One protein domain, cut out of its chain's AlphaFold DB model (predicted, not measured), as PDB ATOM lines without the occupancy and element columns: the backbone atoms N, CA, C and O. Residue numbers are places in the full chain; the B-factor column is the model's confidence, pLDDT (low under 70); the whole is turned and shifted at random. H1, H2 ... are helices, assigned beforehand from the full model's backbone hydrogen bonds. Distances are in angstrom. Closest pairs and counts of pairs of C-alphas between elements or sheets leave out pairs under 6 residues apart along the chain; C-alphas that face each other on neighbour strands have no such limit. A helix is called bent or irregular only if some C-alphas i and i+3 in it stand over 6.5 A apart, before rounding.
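Overview. This is residues 60 to 168 of the 206 residues of an uncharacterized protein of Klenkia terrae (UniProt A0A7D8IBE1). Six helices form a compact up-and-down bundle, each running against the one before, with H5 between H2 and H6. H1 spans from H6 to the H3-H4 hairpin. The printed part has 109 residues, 82 of them in the six named helices, and its class is all helix; the radius of gyration of the C-alphas is 13.1 A and the spans are 36 by 32 by 22 A.

Along the chain. Find C-alpha 60 at (-31.226, -16.955, -13.402): H1 runs from there to 72. Next come H2, 76 to 88; H3, 96 to 106; H4, 108 to 117, irregular, with C-alphas 109 and 112 7.2 A apart; H5, 126 to 143, 25.5 A long; and H6, 151 to 167, with C-alpha 167 at (-21.427, -10.456, -20.950).

Arrangement. Look for closest C-alphas where helices touch: Ala 68 and Ile 154 of H1 and H6, 5.9 A; Gln 83 and Ile 134 of H2 and H5, 5.6 A; in hairpins, Ala 100 and Ala 114 of H3 and H4, 4.0 A, and Leu 136 and Val 158 of H5 and H6, 6.1 A. Residues 66 to 70 alone of H1 only just touch H4, with 3 pairs of C-alphas within 8 A, Thr 70 and Pro 112 closest at 7.0 A. O i to N i+4 pairs are within hydrogen-bond range throughout H2, H3, H5 and H6, 8 of 9 in H1, 4 of 6 in H4.

Size, cuts and confidence. You meet no cut and no long link; pLDDT is under 70 in 46 residues, among them 117 to 129.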
ATOM      1  N   TYR A  60     -31.313 -18.418 -13.402       57.56
ATOM      2  CA  TYR A  60     -31.226 -16.955 -13.402       57.56
ATOM      3  C   TYR A  60     -32.417 -16.316 -12.682       57.56
ATOM      4  O   TYR A  60     -32.217 -15.519 -11.770       57.56
ATOM      5  N   LEU A  61     -33.645 -16.707 -13.036       58.56
ATOM      6  CA  LEU A  61     -34.871 -16.174 -12.423       58.56
ATOM      7  C   LEU A  61     -34.975 -16.505 -10.944       58.56
ATOM      8  O   LEU A  61     -35.268 -15.644 -10.115       58.56
ATOM      9  N   LYS A  62     -34.658 -17.758 -10.605       59.78
ATOM     10  CA  LYS A  62     -34.595 -18.184  -9.213       59.78
ATOM     11  C   LYS A  62     -33.540 -17.385  -8.461       59.78
ATOM     12  O   LYS A  62     -33.792 -17.044  -7.318       59.78
ATOM     13  N   MET A  63     -32.403 -17.038  -9.075       60.97
ATOM     14  CA  MET A  63     -31.391 -16.199  -8.427       60.97
ATOM     15  C   MET A  63     -31.858 -14.754  -8.240       60.97
ATOM     16  O   MET A  63     -31.671 -14.227  -7.151       60.97
ATOM     17  N   THR A  64     -32.427 -14.090  -9.249       62.66
ATOM     18  CA  THR A  64     -32.789 -12.667  -9.127       62.66
ATOM     19  C   THR A  64     -33.838 -12.448  -8.043       62.66
ATOM     20  O   THR A  64     -33.642 -11.609  -7.163       62.66
ATOM     21  N   GLN A  65     -34.886 -13.272  -8.033       64.31
ATOM     22  CA  GLN A  65     -35.941 -13.224  -7.020       64.31
ATOM     23  C   GLN A  65     -35.422 -13.632  -5.634       64.31
ATOM     24  O   GLN A  65     -35.738 -12.991  -4.630       64.31
ATOM     25  N   PHE A  66     -34.578 -14.667  -5.568       65.88
ATOM     26  CA  PHE A  66     -33.966 -15.114  -4.319       65.88
ATOM     27  C   PHE A  66     -33.024 -14.056  -3.729       65.88
ATOM     28  O   PHE A  66     -33.135 -13.707  -2.557       65.88
ATOM     29  N   ALA A  67     -32.127 -13.496  -4.539       66.69
ATOM     30  CA  ALA A  67     -31.169 -12.485  -4.117       66.69
ATOM     31  C   ALA A  67     -31.875 -11.202  -3.662       66.69
ATOM     32  O   ALA A  67     -31.533 -10.671  -2.606       66.69
ATOM     33  N   ALA A  68     -32.896 -10.743  -4.396       66.50
ATOM     34  CA  ALA A  68     -33.679  -9.569  -4.021       66.50
ATOM     35  C   ALA A  68     -34.397  -9.759  -2.675       66.50
ATOM     36  O   ALA A  68     -34.321  -8.894  -1.801       66.50
ATOM     37  N   LYS A  69     -35.031 -10.921  -2.470       70.94
ATOM     38  CA  LYS A  69     -35.792 -11.216  -1.250       70.94
ATOM     39  C   LYS A  69     -34.896 -11.487  -0.042       70.94
ATOM     40  O   LYS A  69     -35.169 -10.988   1.048       70.94
ATOM     41  N   THR A  70     -33.834 -12.268  -0.216       76.12
ATOM     42  CA  THR A  70     -32.982 -12.715   0.889       76.12
ATOM     43  C   THR A  70     -31.948 -11.668   1.288       76.12
ATOM     44  O   THR A  70     -31.826 -11.378   2.473       76.12
ATOM     45  N   LEU A  71     -31.240 -11.039   0.341       78.12
ATOM     46  CA  LEU A  71     -30.173 -10.086   0.684       78.12
ATOM     47  C   LEU A  71     -30.714  -8.780   1.276       78.12
ATOM     48  O   LEU A  71     -30.024  -8.126   2.056       78.12
ATOM     49  N   ARG A  72     -31.959  -8.408   0.956       76.31
ATOM     50  CA  ARG A  72     -32.628  -7.237   1.540       76.31
ATOM     51  C   ARG A  72     -32.808  -7.358   3.055       76.31
ATOM     52  O   ARG A  72     -32.717  -6.345   3.745       76.31
ATOM     53  N   GLY A  73     -33.073  -8.566   3.549       78.62
ATOM     54  CA  GLY A  73     -33.316  -8.827   4.969       78.62
ATOM     55  C   GLY A  73     -32.055  -8.827   5.833       78.62
ATOM     56  O   GLY A  73     -32.174  -8.783   7.051       78.62
ATOM     57  N   LEU A  74     -30.869  -8.860   5.220       83.06
ATOM     58  CA  LEU A  74     -29.597  -8.936   5.932       83.06
ATOM     59  C   LEU A  74     -29.072  -7.541   6.263       83.06
ATOM     60  O   LEU A  74     -29.047  -6.668   5.395       83.06
ATOM     61  N   ASP A  75     -28.602  -7.313   7.484       85.69
ATOM     62  CA  ASP A  75     -27.909  -6.081   7.858       85.69
ATOM     63  C   ASP A  75     -26.479  -6.017   7.280       85.69
ATOM     64  O   ASP A  75     -26.034  -6.888   6.530       85.69
ATOM     65  N   ARG A  76     -25.767  -4.909   7.522       84.75
ATOM     66  CA  ARG A  76     -24.423  -4.709   6.960       84.75
ATOM     67  C   ARG A  76     -23.424  -5.748   7.479       84.75
ATOM     68  O   ARG A  76     -22.637  -6.249   6.684       84.75
ATOM     69  N   SER A  77     -23.478  -6.075   8.767       85.12
ATOM     70  CA  SER A  77     -22.579  -7.049   9.387       85.12
ATOM     71  C   SER A  77     -22.830  -8.458   8.849       85.12
ATOM     72  O   SER A  77     -21.882  -9.173   8.531       85.12
ATOM     73  N   GLN A  78     -24.096  -8.815   8.624       86.25
ATOM     74  CA  GLN A  78     -24.487 -10.092   8.026       86.25
ATOM     75  C   GLN A  78     -24.023 -10.205   6.570       86.25
ATOM     76  O   GLN A  78     -23.520 -11.247   6.152       86.25
ATOM     77  N   LEU A  79     -24.136  -9.122   5.791       84.38
ATOM     78  CA  LEU A  79     -23.616  -9.068   4.422       84.38
ATOM     79  C   LEU A  79     -22.083  -9.170   4.383       84.38
ATOM     80  O   LEU A  79     -21.542  -9.887   3.542       84.38
ATOM     81  N   GLU A  80     -21.375  -8.487   5.283       85.12
ATOM     82  CA  GLU A  80     -19.913  -8.567   5.398       85.12
ATOM     83  C   GLU A  80     -19.456  -9.977   5.815       85.12
ATOM     84  O   GLU A  80     -18.529 -10.525   5.212       85.12
ATOM     85  N   GLY A  81     -20.159 -10.607   6.764       85.25
ATOM     86  CA  GLY A  81     -19.936 -11.994   7.173       85.25
ATOM     87  C   GLY A  81     -20.144 -12.983   6.025       85.25
ATOM     88  O   GLY A  81     -19.251 -13.775   5.717       85.25
ATOM     89  N   LEU A  82     -21.270 -12.871   5.313       85.25
ATOM     90  CA  LEU A  82     -21.562 -13.679   4.127       85.25
ATOM     91  C   LEU A  82     -20.498 -13.489   3.035       85.25
ATOM     92  O   LEU A  82     -20.038 -14.463   2.438       85.25
ATOM     93  N   GLN A  83     -20.069 -12.251   2.777       85.44
ATOM     94  CA  GLN A  83     -19.024 -11.967   1.794       85.44
ATOM     95  C   GLN A  83     -17.682 -12.598   2.181       85.44
ATOM     96  O   GLN A  83     -16.991 -13.130   1.309       85.44
ATOM     97  N   SER A  84     -17.297 -12.521   3.456       86.31
ATOM     98  CA  SER A  84     -16.057 -13.115   3.961       86.31
ATOM     99  C   SER A  84     -16.055 -14.631   3.775       86.31
ATOM    100  O   SER A  84     -15.089 -15.185   3.246       86.31
ATOM    101  N   GLU A  85     -17.162 -15.288   4.118       83.94
ATOM    102  CA  GLU A  85     -17.299 -16.740   4.001       83.94
ATOM    103  C   GLU A  85     -17.264 -17.174   2.529       83.94
ATOM    104  O   GLU A  85     -16.454 -18.007   2.127       83.94
ATOM    105  N   LEU A  86     -18.025 -16.510   1.655       82.62
ATOM    106  CA  LEU A  86     -17.977 -16.780   0.214       82.62
ATOM    107  C   LEU A  86     -16.576 -16.568  -0.389       82.62
ATOM    108  O   LEU A  86     -16.167 -17.317  -1.280       82.62
ATOM    109  N   ARG A  87     -15.812 -15.575   0.090       84.12
ATOM    110  CA  ARG A  87     -14.428 -15.339  -0.353       84.12
ATOM    111  C   ARG A  87     -13.463 -16.419   0.130       84.12
ATOM    112  O   ARG A  87     -12.612 -16.819  -0.660       84.12
ATOM    113  N   SER A  88     -13.590 -16.890   1.372       80.62
ATOM    114  CA  SER A  88     -12.726 -17.944   1.933       80.62
ATOM    115  C   SER A  88     -12.869 -19.268   1.169       80.62
ATOM    116  O   SER A  88     -11.920 -20.041   1.040       80.62
ATOM    117  N   MET A  89     -14.044 -19.491   0.580       72.50
ATOM    118  CA  MET A  89     -14.341 -20.672  -0.228       72.50
ATOM    119  C   MET A  89     -13.902 -20.558  -1.691       72.50
ATOM    120  O   MET A  89     -13.851 -21.557  -2.415       72.50
ATOM    121  N   ARG A  90     -13.537 -19.358  -2.154       70.38
ATOM    122  CA  ARG A  90     -13.061 -19.155  -3.523       70.38
ATOM    123  C   ARG A  90     -11.643 -19.716  -3.673       70.38
ATOM    124  O   ARG A  90     -10.665 -19.034  -3.389       70.38
ATOM    125  N   GLY A  91     -11.540 -20.948  -4.174       62.50
ATOM    126  CA  GLY A  91     -10.267 -21.608  -4.500       62.50
ATOM    127  C   GLY A  91      -9.874 -22.770  -3.583       62.50
ATOM    128  O   GLY A  91      -8.845 -23.390  -3.816       62.50
ATOM    129  N   THR A  92     -10.692 -23.102  -2.582       64.38
ATOM    130  CA  THR A  92     -10.419 -24.184  -1.615       64.38
ATOM    131  C   THR A  92     -11.070 -25.524  -1.978       64.38
ATOM    132  O   THR A  92     -10.879 -26.504  -1.268       64.38
ATOM    133  N   GLY A  93     -11.818 -25.600  -3.087       65.06
ATOM    134  CA  GLY A  93     -12.476 -26.841  -3.527       65.06
ATOM    135  C   GLY A  93     -13.612 -27.311  -2.607       65.06
ATOM    136  O   GLY A  93     -14.019 -28.468  -2.687       65.06
ATOM    137  N   VAL A  94     -14.115 -26.429  -1.737       71.19
ATOM    138  CA  VAL A  94     -15.195 -26.725  -0.787       71.19
ATOM    139  C   VAL A  94     -16.461 -27.141  -1.535       71.19
ATOM    140  O   VAL A  94     -16.876 -26.502  -2.506       71.19
ATOM    141  N   SER A  95     -17.076 -28.234  -1.081       72.25
ATOM    142  CA  SER A  95     -18.307 -28.753  -1.679       72.25
ATOM    143  C   SER A  95     -19.507 -27.844  -1.374       72.25
ATOM    144  O   SER A  95     -19.558 -27.189  -0.337       72.25
ATOM    145  N   GLN A  96     -20.521 -27.836  -2.246       68.81
ATOM    146  CA  GLN A  96     -21.757 -27.063  -2.026       68.81
ATOM    147  C   GLN A  96     -22.466 -27.429  -0.714       68.81
ATOM    148  O   GLN A  96     -23.019 -26.559  -0.050       68.81
ATOM    149  N   ALA A  97     -22.452 -28.711  -0.338       71.81
ATOM    150  CA  ALA A  97     -23.059 -29.182   0.904       71.81
ATOM    151  C   ALA A  97     -22.319 -28.635   2.131       71.81
ATOM    152  O   ALA A  97     -22.939 -28.228   3.110       71.81
ATOM    153  N   GLU A  98     -20.990 -28.574   2.058       78.75
ATOM    154  CA  GLU A  98     -20.174 -27.985   3.113       78.75
ATOM    155  C   GLU A  98     -20.355 -26.463   3.189       78.75
ATOM    156  O   GLU A  98     -20.503 -25.928   4.284       78.75
ATOM    157  N   LEU A  99     -20.448 -25.778   2.046       76.50
ATOM    158  CA  LEU A  99     -20.807 -24.359   1.951       76.50
ATOM    159  C   LEU A  99     -22.168 -24.080   2.603       76.50
ATOM    160  O   LEU A  99     -22.288 -23.180   3.431       76.50
ATOM    161  N   ALA A 100     -23.183 -24.876   2.275       78.50
ATOM    162  CA  ALA A 100     -24.508 -24.733   2.858       78.50
ATOM    163  C   ALA A 100     -24.477 -24.922   4.385       78.50
ATOM    164  O   ALA A 100     -25.030 -24.094   5.106       78.50
ATOM    165  N   ASN A 101     -23.770 -25.945   4.876       83.31
ATOM    166  CA  ASN A 101     -23.612 -26.194   6.310       83.31
ATOM    167  C   ASN A 101     -22.844 -25.082   7.036       83.31
ATOM    168  O   ASN A 101     -23.203 -24.710   8.152       83.31
ATOM    169  N   ARG A 102     -21.788 -24.532   6.428       82.75
ATOM    170  CA  ARG A 102     -21.016 -23.429   7.020       82.75
ATOM    171  C   ARG A 102     -21.858 -22.167   7.143       82.75
ATOM    172  O   ARG A 102     -21.856 -21.537   8.198       82.75
ATOM    173  N   LEU A 103     -22.622 -21.839   6.104       81.50
ATOM    174  CA  LEU A 103     -23.500 -20.671   6.100       81.50
ATOM    175  C   LEU A 103     -24.615 -20.782   7.147       81.50
ATOM    176  O   LEU A 103     -24.816 -19.832   7.897       81.50
ATOM    177  N   THR A 104     -25.288 -21.934   7.255       82.81
ATOM    178  CA  THR A 104     -26.331 -22.150   8.277       82.81
ATOM    179  C   THR A 104     -25.782 -22.165   9.699       82.81
ATOM    180  O   THR A 104     -26.469 -21.716  10.612       82.81
ATOM    181  N   THR A 105     -24.560 -22.668   9.895       84.75
ATOM    182  CA  THR A 105     -23.906 -22.703  11.213       84.75
ATOM    183  C   THR A 105     -23.430 -21.318  11.650       84.75
ATOM    184  O   THR A 105     -23.468 -21.006  12.836       84.75
ATOM    185  N   THR A 106     -22.982 -20.487  10.704       81.75
ATOM    186  CA  THR A 106     -22.456 -19.143  10.993       81.75
ATOM    187  C   THR A 106     -23.571 -18.173  11.365       81.75
ATOM    188  O   THR A 106     -23.449 -17.448  12.349       81.75
ATOM    189  N   ASP A 107     -24.659 -18.159  10.595       80.50
ATOM    190  CA  ASP A 107     -25.830 -17.333  10.881       80.50
ATOM    191  C   ASP A 107     -27.092 -18.022  10.323       80.50
ATOM    192  O   ASP A 107     -27.214 -18.190   9.104       80.50
ATOM    193  N   PRO A 108     -28.066 -18.398  11.172       82.69
ATOM    194  CA  PRO A 108     -29.330 -18.980  10.727       82.69
ATOM    195  C   PRO A 108     -30.097 -18.113   9.716       82.69
ATOM    196  O   PRO A 108     -30.838 -18.653   8.893       82.69
ATOM    197  N   ALA A 109     -29.907 -16.789   9.716       76.69
ATOM    198  CA  ALA A 109     -30.499 -15.888   8.725       76.69
ATOM    199  C   ALA A 109     -29.978 -16.142   7.297       76.69
ATOM    200  O   ALA A 109     -30.634 -15.770   6.323       76.69
ATOM    201  N   LEU A 110     -28.837 -16.824   7.153       77.62
ATOM    202  CA  LEU A 110     -28.259 -17.240   5.874       77.62
ATOM    203  C   LEU A 110     -28.780 -18.599   5.393       77.62
ATOM    204  O   LEU A 110     -28.436 -19.024   4.288       77.62
ATOM    205  N   ALA A 111     -29.643 -19.274   6.159       78.88
ATOM    206  CA  ALA A 111     -30.228 -20.556   5.766       78.88
ATOM    207  C   ALA A 111     -30.923 -20.537   4.391       78.88
ATOM    208  O   ALA A 111     -30.732 -21.490   3.631       78.88
ATOM    209  N   PRO A 112     -31.650 -19.475   3.989       73.31
ATOM    210  CA  PRO A 112     -32.184 -19.402   2.635       73.31
ATOM    211  C   PRO A 112     -31.069 -19.419   1.578       73.31
ATOM    212  O   PRO A 112     -31.222 -20.069   0.547       73.31
ATOM    213  N   VAL A 113     -29.933 -18.750   1.836       74.06
ATOM    214  CA  VAL A 113     -28.787 -18.672   0.903       74.06
ATOM    215  C   VAL A 113     -28.120 -20.031   0.780       74.06
ATOM    216  O   VAL A 113     -27.850 -20.488  -0.328       74.06
ATOM    217  N   ALA A 114     -27.930 -20.709   1.909       75.56
ATOM    218  CA  ALA A 114     -27.427 -22.073   1.962       75.56
ATOM    219  C   ALA A 114     -28.322 -23.056   1.192       75.56
ATOM    220  O   ALA A 114     -27.822 -23.858   0.405       75.56
ATOM    221  N   MET A 115     -29.642 -22.969   1.385       71.12
ATOM    222  CA  MET A 115     -30.627 -23.810   0.698       71.12
ATOM    223  C   MET A 115     -30.654 -23.552  -0.813       71.12
ATOM    224  O   MET A 115     -30.825 -24.477  -1.604       71.12
ATOM    225  N   TRP A 116     -30.463 -22.302  -1.235       70.25
ATOM    226  CA  TRP A 116     -30.355 -21.961  -2.649       70.25
ATOM    227  C   TRP A 116     -29.058 -22.501  -3.272       70.25
ATOM    228  O   TRP A 116     -29.099 -23.111  -4.340       70.25
ATOM    229  N   LEU A 117     -27.920 -22.345  -2.586       68.44
ATOM    230  CA  LEU A 117     -26.613 -22.841  -3.039       68.44
ATOM    231  C   LEU A 117     -26.537 -24.372  -3.111       68.44
ATOM    232  O   LEU A 117     -25.797 -24.901  -3.940       68.44
ATOM    233  N   SER A 118     -27.282 -25.080  -2.259       66.19
ATOM    234  CA  SER A 118     -27.325 -26.547  -2.232       66.19
ATOM    235  C   SER A 118     -28.287 -27.161  -3.252       66.19
ATOM    236  O   SER A 118     -28.261 -28.377  -3.457       66.19
ATOM    237  N   ASN A 119     -29.123 -26.355  -3.919       62.09
ATOM    238  CA  ASN A 119     -30.067 -26.850  -4.914       62.09
ATOM    239  C   ASN A 119     -29.336 -27.231  -6.220       62.09
ATOM    240  O   ASN A 119     -28.979 -26.389  -7.047       62.09
ATOM    241  N   GLN A 120     -29.128 -28.539  -6.390       46.84
ATOM    242  CA  GLN A 120     -28.232 -29.192  -7.356       46.84
ATOM    243  C   GLN A 120     -28.565 -28.996  -8.849       46.84
ATOM    244  O   GLN A 120     -27.824 -29.470  -9.708       46.84
ATOM    245  N   ASN A 121     -29.639 -28.281  -9.197       50.69
ATOM    246  CA  ASN A 121     -29.984 -28.006 -10.598       50.69
ATOM    247  C   ASN A 121     -29.225 -26.817 -11.216       50.69
ATOM    248  O   ASN A 121     -29.361 -26.555 -12.413       50.69
ATOM    249  N   ASN A 122     -28.392 -26.112 -10.445       50.72
ATOM    250  CA  ASN A 122     -27.593 -24.994 -10.943       50.72
ATOM    251  C   ASN A 122     -26.274 -25.482 -11.573       50.72
ATOM    252  O   ASN A 122     -25.245 -25.575 -10.914       50.72
ATOM    253  N   ARG A 123     -26.307 -25.787 -12.879       47.22
ATOM    254  CA  ARG A 123     -25.179 -26.333 -13.669       47.22
ATOM    255  C   ARG A 123     -24.022 -25.359 -13.961       47.22
ATOM    256  O   ARG A 123     -23.068 -25.761 -14.621       47.22
ATOM    257  N   MET A 124     -24.087 -24.097 -13.525       52.69
ATOM    258  CA  MET A 124     -22.923 -23.204 -13.638       52.69
ATOM    259  C   MET A 124     -21.873 -23.580 -12.592       52.69
ATOM    260  O   MET A 124     -22.222 -23.968 -11.478       52.69
ATOM    261  N   GLU A 125     -20.588 -23.440 -12.935       59.81
ATOM    262  CA  GLU A 125     -19.509 -23.653 -11.971       59.81
ATOM    263  C   GLU A 125     -19.767 -22.815 -10.716       59.81
ATOM    264  O   GLU A 125     -19.924 -21.596 -10.782       59.81
ATOM    265  N   VAL A 126     -19.792 -23.479  -9.562       62.28
ATOM    266  CA  VAL A 126     -19.999 -22.866  -8.242       62.28
ATOM    267  C   VAL A 126     -19.105 -21.643  -8.038       62.28
ATOM    268  O   VAL A 126     -19.536 -20.660  -7.444       62.28
ATOM    269  N   GLY A 127     -17.895 -21.653  -8.605       63.47
ATOM    270  CA  GLY A 127     -16.978 -20.515  -8.582       63.47
ATOM    271  C   GLY A 127     -17.507 -19.254  -9.280       63.47
ATOM    272  O   GLY A 127     -17.305 -18.151  -8.764       63.47
ATOM    273  N   MET A 128     -18.221 -19.386 -10.404       66.06
ATOM    274  CA  MET A 128     -18.871 -18.249 -11.072       66.06
ATOM    275  C   MET A 128     -20.030 -17.710 -10.233       66.06
ATOM    276  O   MET A 128     -20.149 -16.497 -10.065       66.06
ATOM    277  N   TRP A 129     -20.825 -18.596  -9.628       69.25
ATOM    278  CA  TRP A 129     -21.920 -18.198  -8.740       69.25
ATOM    279  C   TRP A 129     -21.435 -17.471  -7.492       69.25
ATOM    280  O   TRP A 129     -21.916 -16.384  -7.183       69.25
ATOM    281  N   ILE A 130     -20.443 -18.037  -6.806       72.25
ATOM    282  CA  ILE A 130     -19.807 -17.411  -5.648       72.25
ATOM    283  C   ILE A 130     -19.282 -16.022  -6.034       72.25
ATOM    284  O   ILE A 130     -19.503 -15.057  -5.307       72.25
ATOM    285  N   SER A 131     -18.650 -15.887  -7.206       72.38
ATOM    286  CA  SER A 131     -18.124 -14.602  -7.680       72.38
ATOM    287  C   SER A 131     -19.223 -13.568  -7.951       72.38
ATOM    288  O   SER A 131     -19.076 -12.416  -7.540       72.38
ATOM    289  N   ALA A 132     -20.335 -13.970  -8.573       72.75
ATOM    290  CA  ALA A 132     -21.484 -13.095  -8.800       72.75
ATOM    291  C   ALA A 132     -22.124 -12.645  -7.476       72.75
ATOM    292  O   ALA A 132     -22.347 -11.455  -7.265       72.75
ATOM    293  N   VAL A 133     -22.343 -13.566  -6.533       75.00
ATOM    294  CA  VAL A 133     -22.924 -13.231  -5.224       75.00
ATOM    295  C   VAL A 133     -21.994 -12.310  -4.423       75.00
ATOM    296  O   VAL A 133     -22.459 -11.326  -3.852       75.00
ATOM    297  N   ILE A 134     -20.675 -12.542  -4.435       81.50
ATOM    298  CA  ILE A 134     -19.695 -11.646  -3.792       81.50
ATOM    299  C   ILE A 134     -19.756 -10.234  -4.385       81.50
ATOM    300  O   ILE A 134     -19.734  -9.261  -3.627       81.50
ATOM    301  N   ALA A 135     -19.805 -10.119  -5.716       77.44
ATOM    302  CA  ALA A 135     -19.870  -8.834  -6.409       77.44
ATOM    303  C   ALA A 135     -21.166  -8.084  -6.074       77.44
ATOM    304  O   ALA A 135     -21.130  -6.893  -5.769       77.44
ATOM    305  N   LEU A 136     -22.294  -8.796  -6.035       77.62
ATOM    306  CA  LEU A 136     -23.580  -8.237  -5.641       77.62
ATOM    307  C   LEU A 136     -23.575  -7.744  -4.192       77.62
ATOM    308  O   LEU A 136     -23.974  -6.613  -3.930       77.62
ATOM    309  N   ILE A 137     -23.076  -8.551  -3.254       81.44
ATOM    310  CA  ILE A 137     -22.965  -8.145  -1.851       81.44
ATOM    311  C   ILE A 137     -22.058  -6.917  -1.714       81.44
ATOM    312  O   ILE A 137     -22.402  -5.986  -0.991       81.44
ATOM    313  N   ALA A 138     -20.931  -6.872  -2.435       80.81
ATOM    314  CA  ALA A 138     -20.041  -5.711  -2.433       80.81
ATOM    315  C   ALA A 138     -20.768  -4.442  -2.895       80.81
ATOM    316  O   ALA A 138     -20.617  -3.388  -2.280       80.81
ATOM    317  N   LEU A 139     -21.584  -4.559  -3.943       78.75
ATOM    318  CA  LEU A 139     -22.356  -3.450  -4.488       78.75
ATOM    319  C   LEU A 139     -23.450  -2.987  -3.517       78.75
ATOM    320  O   LEU A 139     -23.597  -1.788  -3.305       78.75
ATOM    321  N   ILE A 140     -24.144  -3.916  -2.851       77.56
ATOM    322  CA  ILE A 140     -25.135  -3.607  -1.807       77.56
ATOM    323  C   ILE A 140     -24.464  -2.905  -0.617       77.56
ATOM    324  O   ILE A 140     -24.965  -1.886  -0.146       77.56
ATOM    325  N   ILE A 141     -23.318  -3.402  -0.142       81.88
ATOM    326  CA  ILE A 141     -22.560  -2.784   0.959       81.88
ATOM    327  C   ILE A 141     -22.101  -1.367   0.583       81.88
ATOM    328  O   ILE A 141     -22.185  -0.462   1.415       81.88
ATOM    329  N   ALA A 142     -21.627  -1.165  -0.651       80.06
ATOM    330  CA  ALA A 142     -21.187   0.137  -1.150       80.06
ATOM    331  C   ALA A 142     -22.356   1.116  -1.360       80.06
ATOM    332  O   ALA A 142     -22.214   2.309  -1.114       80.06
ATOM    333  N   ALA A 143     -23.517   0.614  -1.785       76.62
ATOM    334  CA  ALA A 143     -24.715   1.413  -2.011       76.62
ATOM    335  C   ALA A 143     -25.501   1.718  -0.727       76.62
ATOM    336  O   ALA A 143     -26.332   2.630  -0.729       76.62
ATOM    337  N   ARG A 144     -25.246   0.994   0.374       73.81
ATOM    338  CA  ARG A 144     -25.800   1.305   1.700       73.81
ATOM    339  C   ARG A 144     -25.166   2.584   2.250       73.81
ATOM    340  O   ARG A 144     -24.257   2.561   3.073       73.81
ATOM    341  N   SER A 145     -25.699   3.710   1.785       60.03
ATOM    342  CA  SER A 145     -25.747   4.985   2.512       60.03
ATOM    343  C   SER A 145     -26.691   4.845   3.730       60.03
ATOM    344  O   SER A 145     -27.369   3.824   3.831       60.03
ATOM    345  N   PRO A 146     -26.819   5.822   4.653       62.94
ATOM    346  CA  PRO A 146     -27.766   5.722   5.781       62.94
ATOM    347  C   PRO A 146     -29.250   5.550   5.385       62.94
ATOM    348  O   PRO A 146     -30.094   5.350   6.254       62.94
ATOM    349  N   ALA A 147     -29.586   5.609   4.094       58.78
ATOM    350  CA  ALA A 147     -30.915   5.321   3.576       58.78
ATOM    351  C   ALA A 147     -31.086   3.824   3.225       58.78
ATOM    352  O   ALA A 147     -30.172   3.212   2.662       58.78
ATOM    353  N   PRO A 148     -32.261   3.227   3.498       64.44
ATOM    354  CA  PRO A 148     -32.552   1.852   3.110       64.44
ATOM    355  C   PRO A 148     -32.551   1.704   1.582       64.44
ATOM    356  O   PRO A 148     -33.170   2.491   0.867       64.44
ATOM    357  N   ILE A 149     -31.869   0.671   1.080       70.75
ATOM    358  CA  ILE A 149     -31.860   0.335  -0.349       70.75
ATOM    359  C   ILE A 149     -33.244  -0.191  -0.745       70.75
ATOM    360  O   ILE A 149     -33.788  -1.091  -0.102       70.75
ATOM    361  N   SER A 150     -33.804   0.363  -1.819       74.31
ATOM    362  CA  SER A 150     -35.069  -0.105  -2.390       74.31
ATOM    363  C   SER A 150     -34.903  -1.428  -3.148       74.31
ATOM    364  O   SER A 150     -33.842  -1.727  -3.689       74.31
ATOM    365  N   GLU A 151     -35.977  -2.205  -3.255       66.44
ATOM    366  CA  GLU A 151     -35.999  -3.474  -4.002       66.44
ATOM    367  C   GLU A 151     -35.541  -3.310  -5.458       66.44
ATOM    368  O   GLU A 151     -34.665  -4.040  -5.917       66.44
ATOM    369  N   ARG A 152     -35.997  -2.239  -6.120       67.44
ATOM    370  CA  ARG A 152     -35.581  -1.873  -7.484       67.44
ATOM    371  C   ARG A 152     -34.076  -1.669  -7.622       67.44
ATOM    372  O   ARG A 152     -33.495  -2.021  -8.642       67.44
ATOM    373  N   GLN A 153     -33.435  -1.076  -6.613       70.25
ATOM    374  CA  GLN A 153     -31.986  -0.879  -6.634       70.25
ATOM    375  C   GLN A 153     -31.250  -2.214  -6.506       70.25
ATOM    376  O   GLN A 153     -30.263  -2.413  -7.205       70.25
ATOM    377  N   ILE A 154     -31.738  -3.141  -5.674       69.19
ATOM    378  CA  ILE A 154     -31.141  -4.479  -5.552       69.19
ATOM    379  C   ILE A 154     -31.282  -5.243  -6.873       69.19
ATOM    380  O   ILE A 154     -30.307  -5.812  -7.348       69.19
ATOM    381  N   GLU A 155     -32.446  -5.200  -7.516       65.00
ATOM    382  CA  GLU A 155     -32.665  -5.836  -8.824       65.00
ATOM    383  C   GLU A 155     -31.733  -5.284  -9.911       65.00
ATOM    384  O   GLU A 155     -31.118  -6.053 -10.651       65.00
ATOM    385  N   GLN A 156     -31.575  -3.958  -9.986       68.31
ATOM    386  CA  GLN A 156     -30.644  -3.314 -10.918       68.31
ATOM    387  C   GLN A 156     -29.194  -3.738 -10.656       68.31
ATOM    388  O   GLN A 156     -28.450  -4.026 -11.594       68.31
ATOM    389  N   MET A 157     -28.803  -3.830  -9.383       71.56
ATOM    390  CA  MET A 157     -27.489  -4.326  -8.980       71.56
ATOM    391  C   MET A 157     -27.293  -5.781  -9.411       71.56
ATOM    392  O   MET A 157     -26.284  -6.087 -10.042       71.56
ATOM    393  N   VAL A 158     -28.268  -6.662  -9.154       67.12
ATOM    394  CA  VAL A 158     -28.224  -8.072  -9.575       67.12
ATOM    395  C   VAL A 158     -28.058  -8.173 -11.088       67.12
ATOM    396  O   VAL A 158     -27.147  -8.857 -11.554       67.12
ATOM    397  N   ARG A 159     -28.892  -7.461 -11.853       64.75
ATOM    398  CA  ARG A 159     -28.837  -7.445 -13.317       64.75
ATOM    399  C   ARG A 159     -27.458  -7.014 -13.810       64.75
ATOM    400  O   ARG A 159     -26.841  -7.742 -14.581       64.75
ATOM    401  N   SER A 160     -26.936  -5.899 -13.294       67.62
ATOM    402  CA  SER A 160     -25.620  -5.382 -13.686       67.62
ATOM    403  C   SER A 160     -24.486  -6.373 -13.400       67.62
ATOM    404  O   SER A 160     -23.580  -6.535 -14.214       67.62
ATOM    405  N   VAL A 161     -24.554  -7.093 -12.276       66.06
ATOM    406  CA  VAL A 161     -23.554  -8.095 -11.897       66.06
ATOM    407  C   VAL A 161     -23.642  -9.316 -12.800       66.06
ATOM    408  O   VAL A 161     -22.604  -9.824 -13.230       66.06
ATOM    409  N   VAL A 162     -24.844  -9.782 -13.142       60.84
ATOM    410  CA  VAL A 162     -24.982 -10.907 -14.072       60.84
ATOM    411  C   VAL A 162     -24.526 -10.513 -15.466       60.84
ATOM    412  O   VAL A 162     -23.759 -11.248 -16.077       60.84
ATOM    413  N   GLU A 163     -24.916  -9.345 -15.963       62.50
ATOM    414  CA  GLU A 163     -24.470  -8.847 -17.265       62.50
ATOM    415  C   GLU A 163     -22.947  -8.682 -17.320       62.50
ATOM    416  O   GLU A 163     -22.331  -9.048 -18.314       62.50
ATOM    417  N   GLN A 164     -22.300  -8.217 -16.251       63.22
ATOM    418  CA  GLN A 164     -20.837  -8.103 -16.211       63.22
ATOM    419  C   GLN A 164     -20.135  -9.460 -16.113       63.22
ATOM    420  O   GLN A 164     -19.098  -9.665 -16.743       63.22
ATOM    421  N   THR A 165     -20.698 -10.406 -15.359       56.34
ATOM    422  CA  THR A 165     -20.116 -11.748 -15.194       56.34
ATOM    423  C   THR A 165     -20.405 -12.679 -16.375       56.34
ATOM    424  O   THR A 165     -19.626 -13.597 -16.619       56.34
ATOM    425  N   THR A 166     -21.467 -12.432 -17.149       52.06
ATOM    426  CA  THR A 166     -21.856 -13.254 -18.315       52.06
ATOM    427  C   THR A 166     -21.573 -12.586 -19.666       52.06
ATOM    428  O   THR A 166     -21.326 -13.278 -20.652       52.06
ATOM    429  N   GLY A 167     -21.567 -11.253 -19.726       42.78
ATOM    430  CA  GLY A 167     -21.427 -10.456 -20.950       42.78
ATOM    431  C   GLY A 167     -19.988 -10.192 -21.392       42.78
ATOM    432  O   GLY A 167     -19.762  -9.887 -22.560       42.78
ATOM    433  N   SER A 168     -18.997 -10.369 -20.514       41.16
ATOM    434  CA  SER A 168     -17.573 -10.331 -20.878       41.16
ATOM    435  C   SER A 168     -16.977 -11.731 -20.917       41.16
ATOM    436  O   SER A 168     -16.091 -12.076 -20.141       41.16
TER     437      SER A 168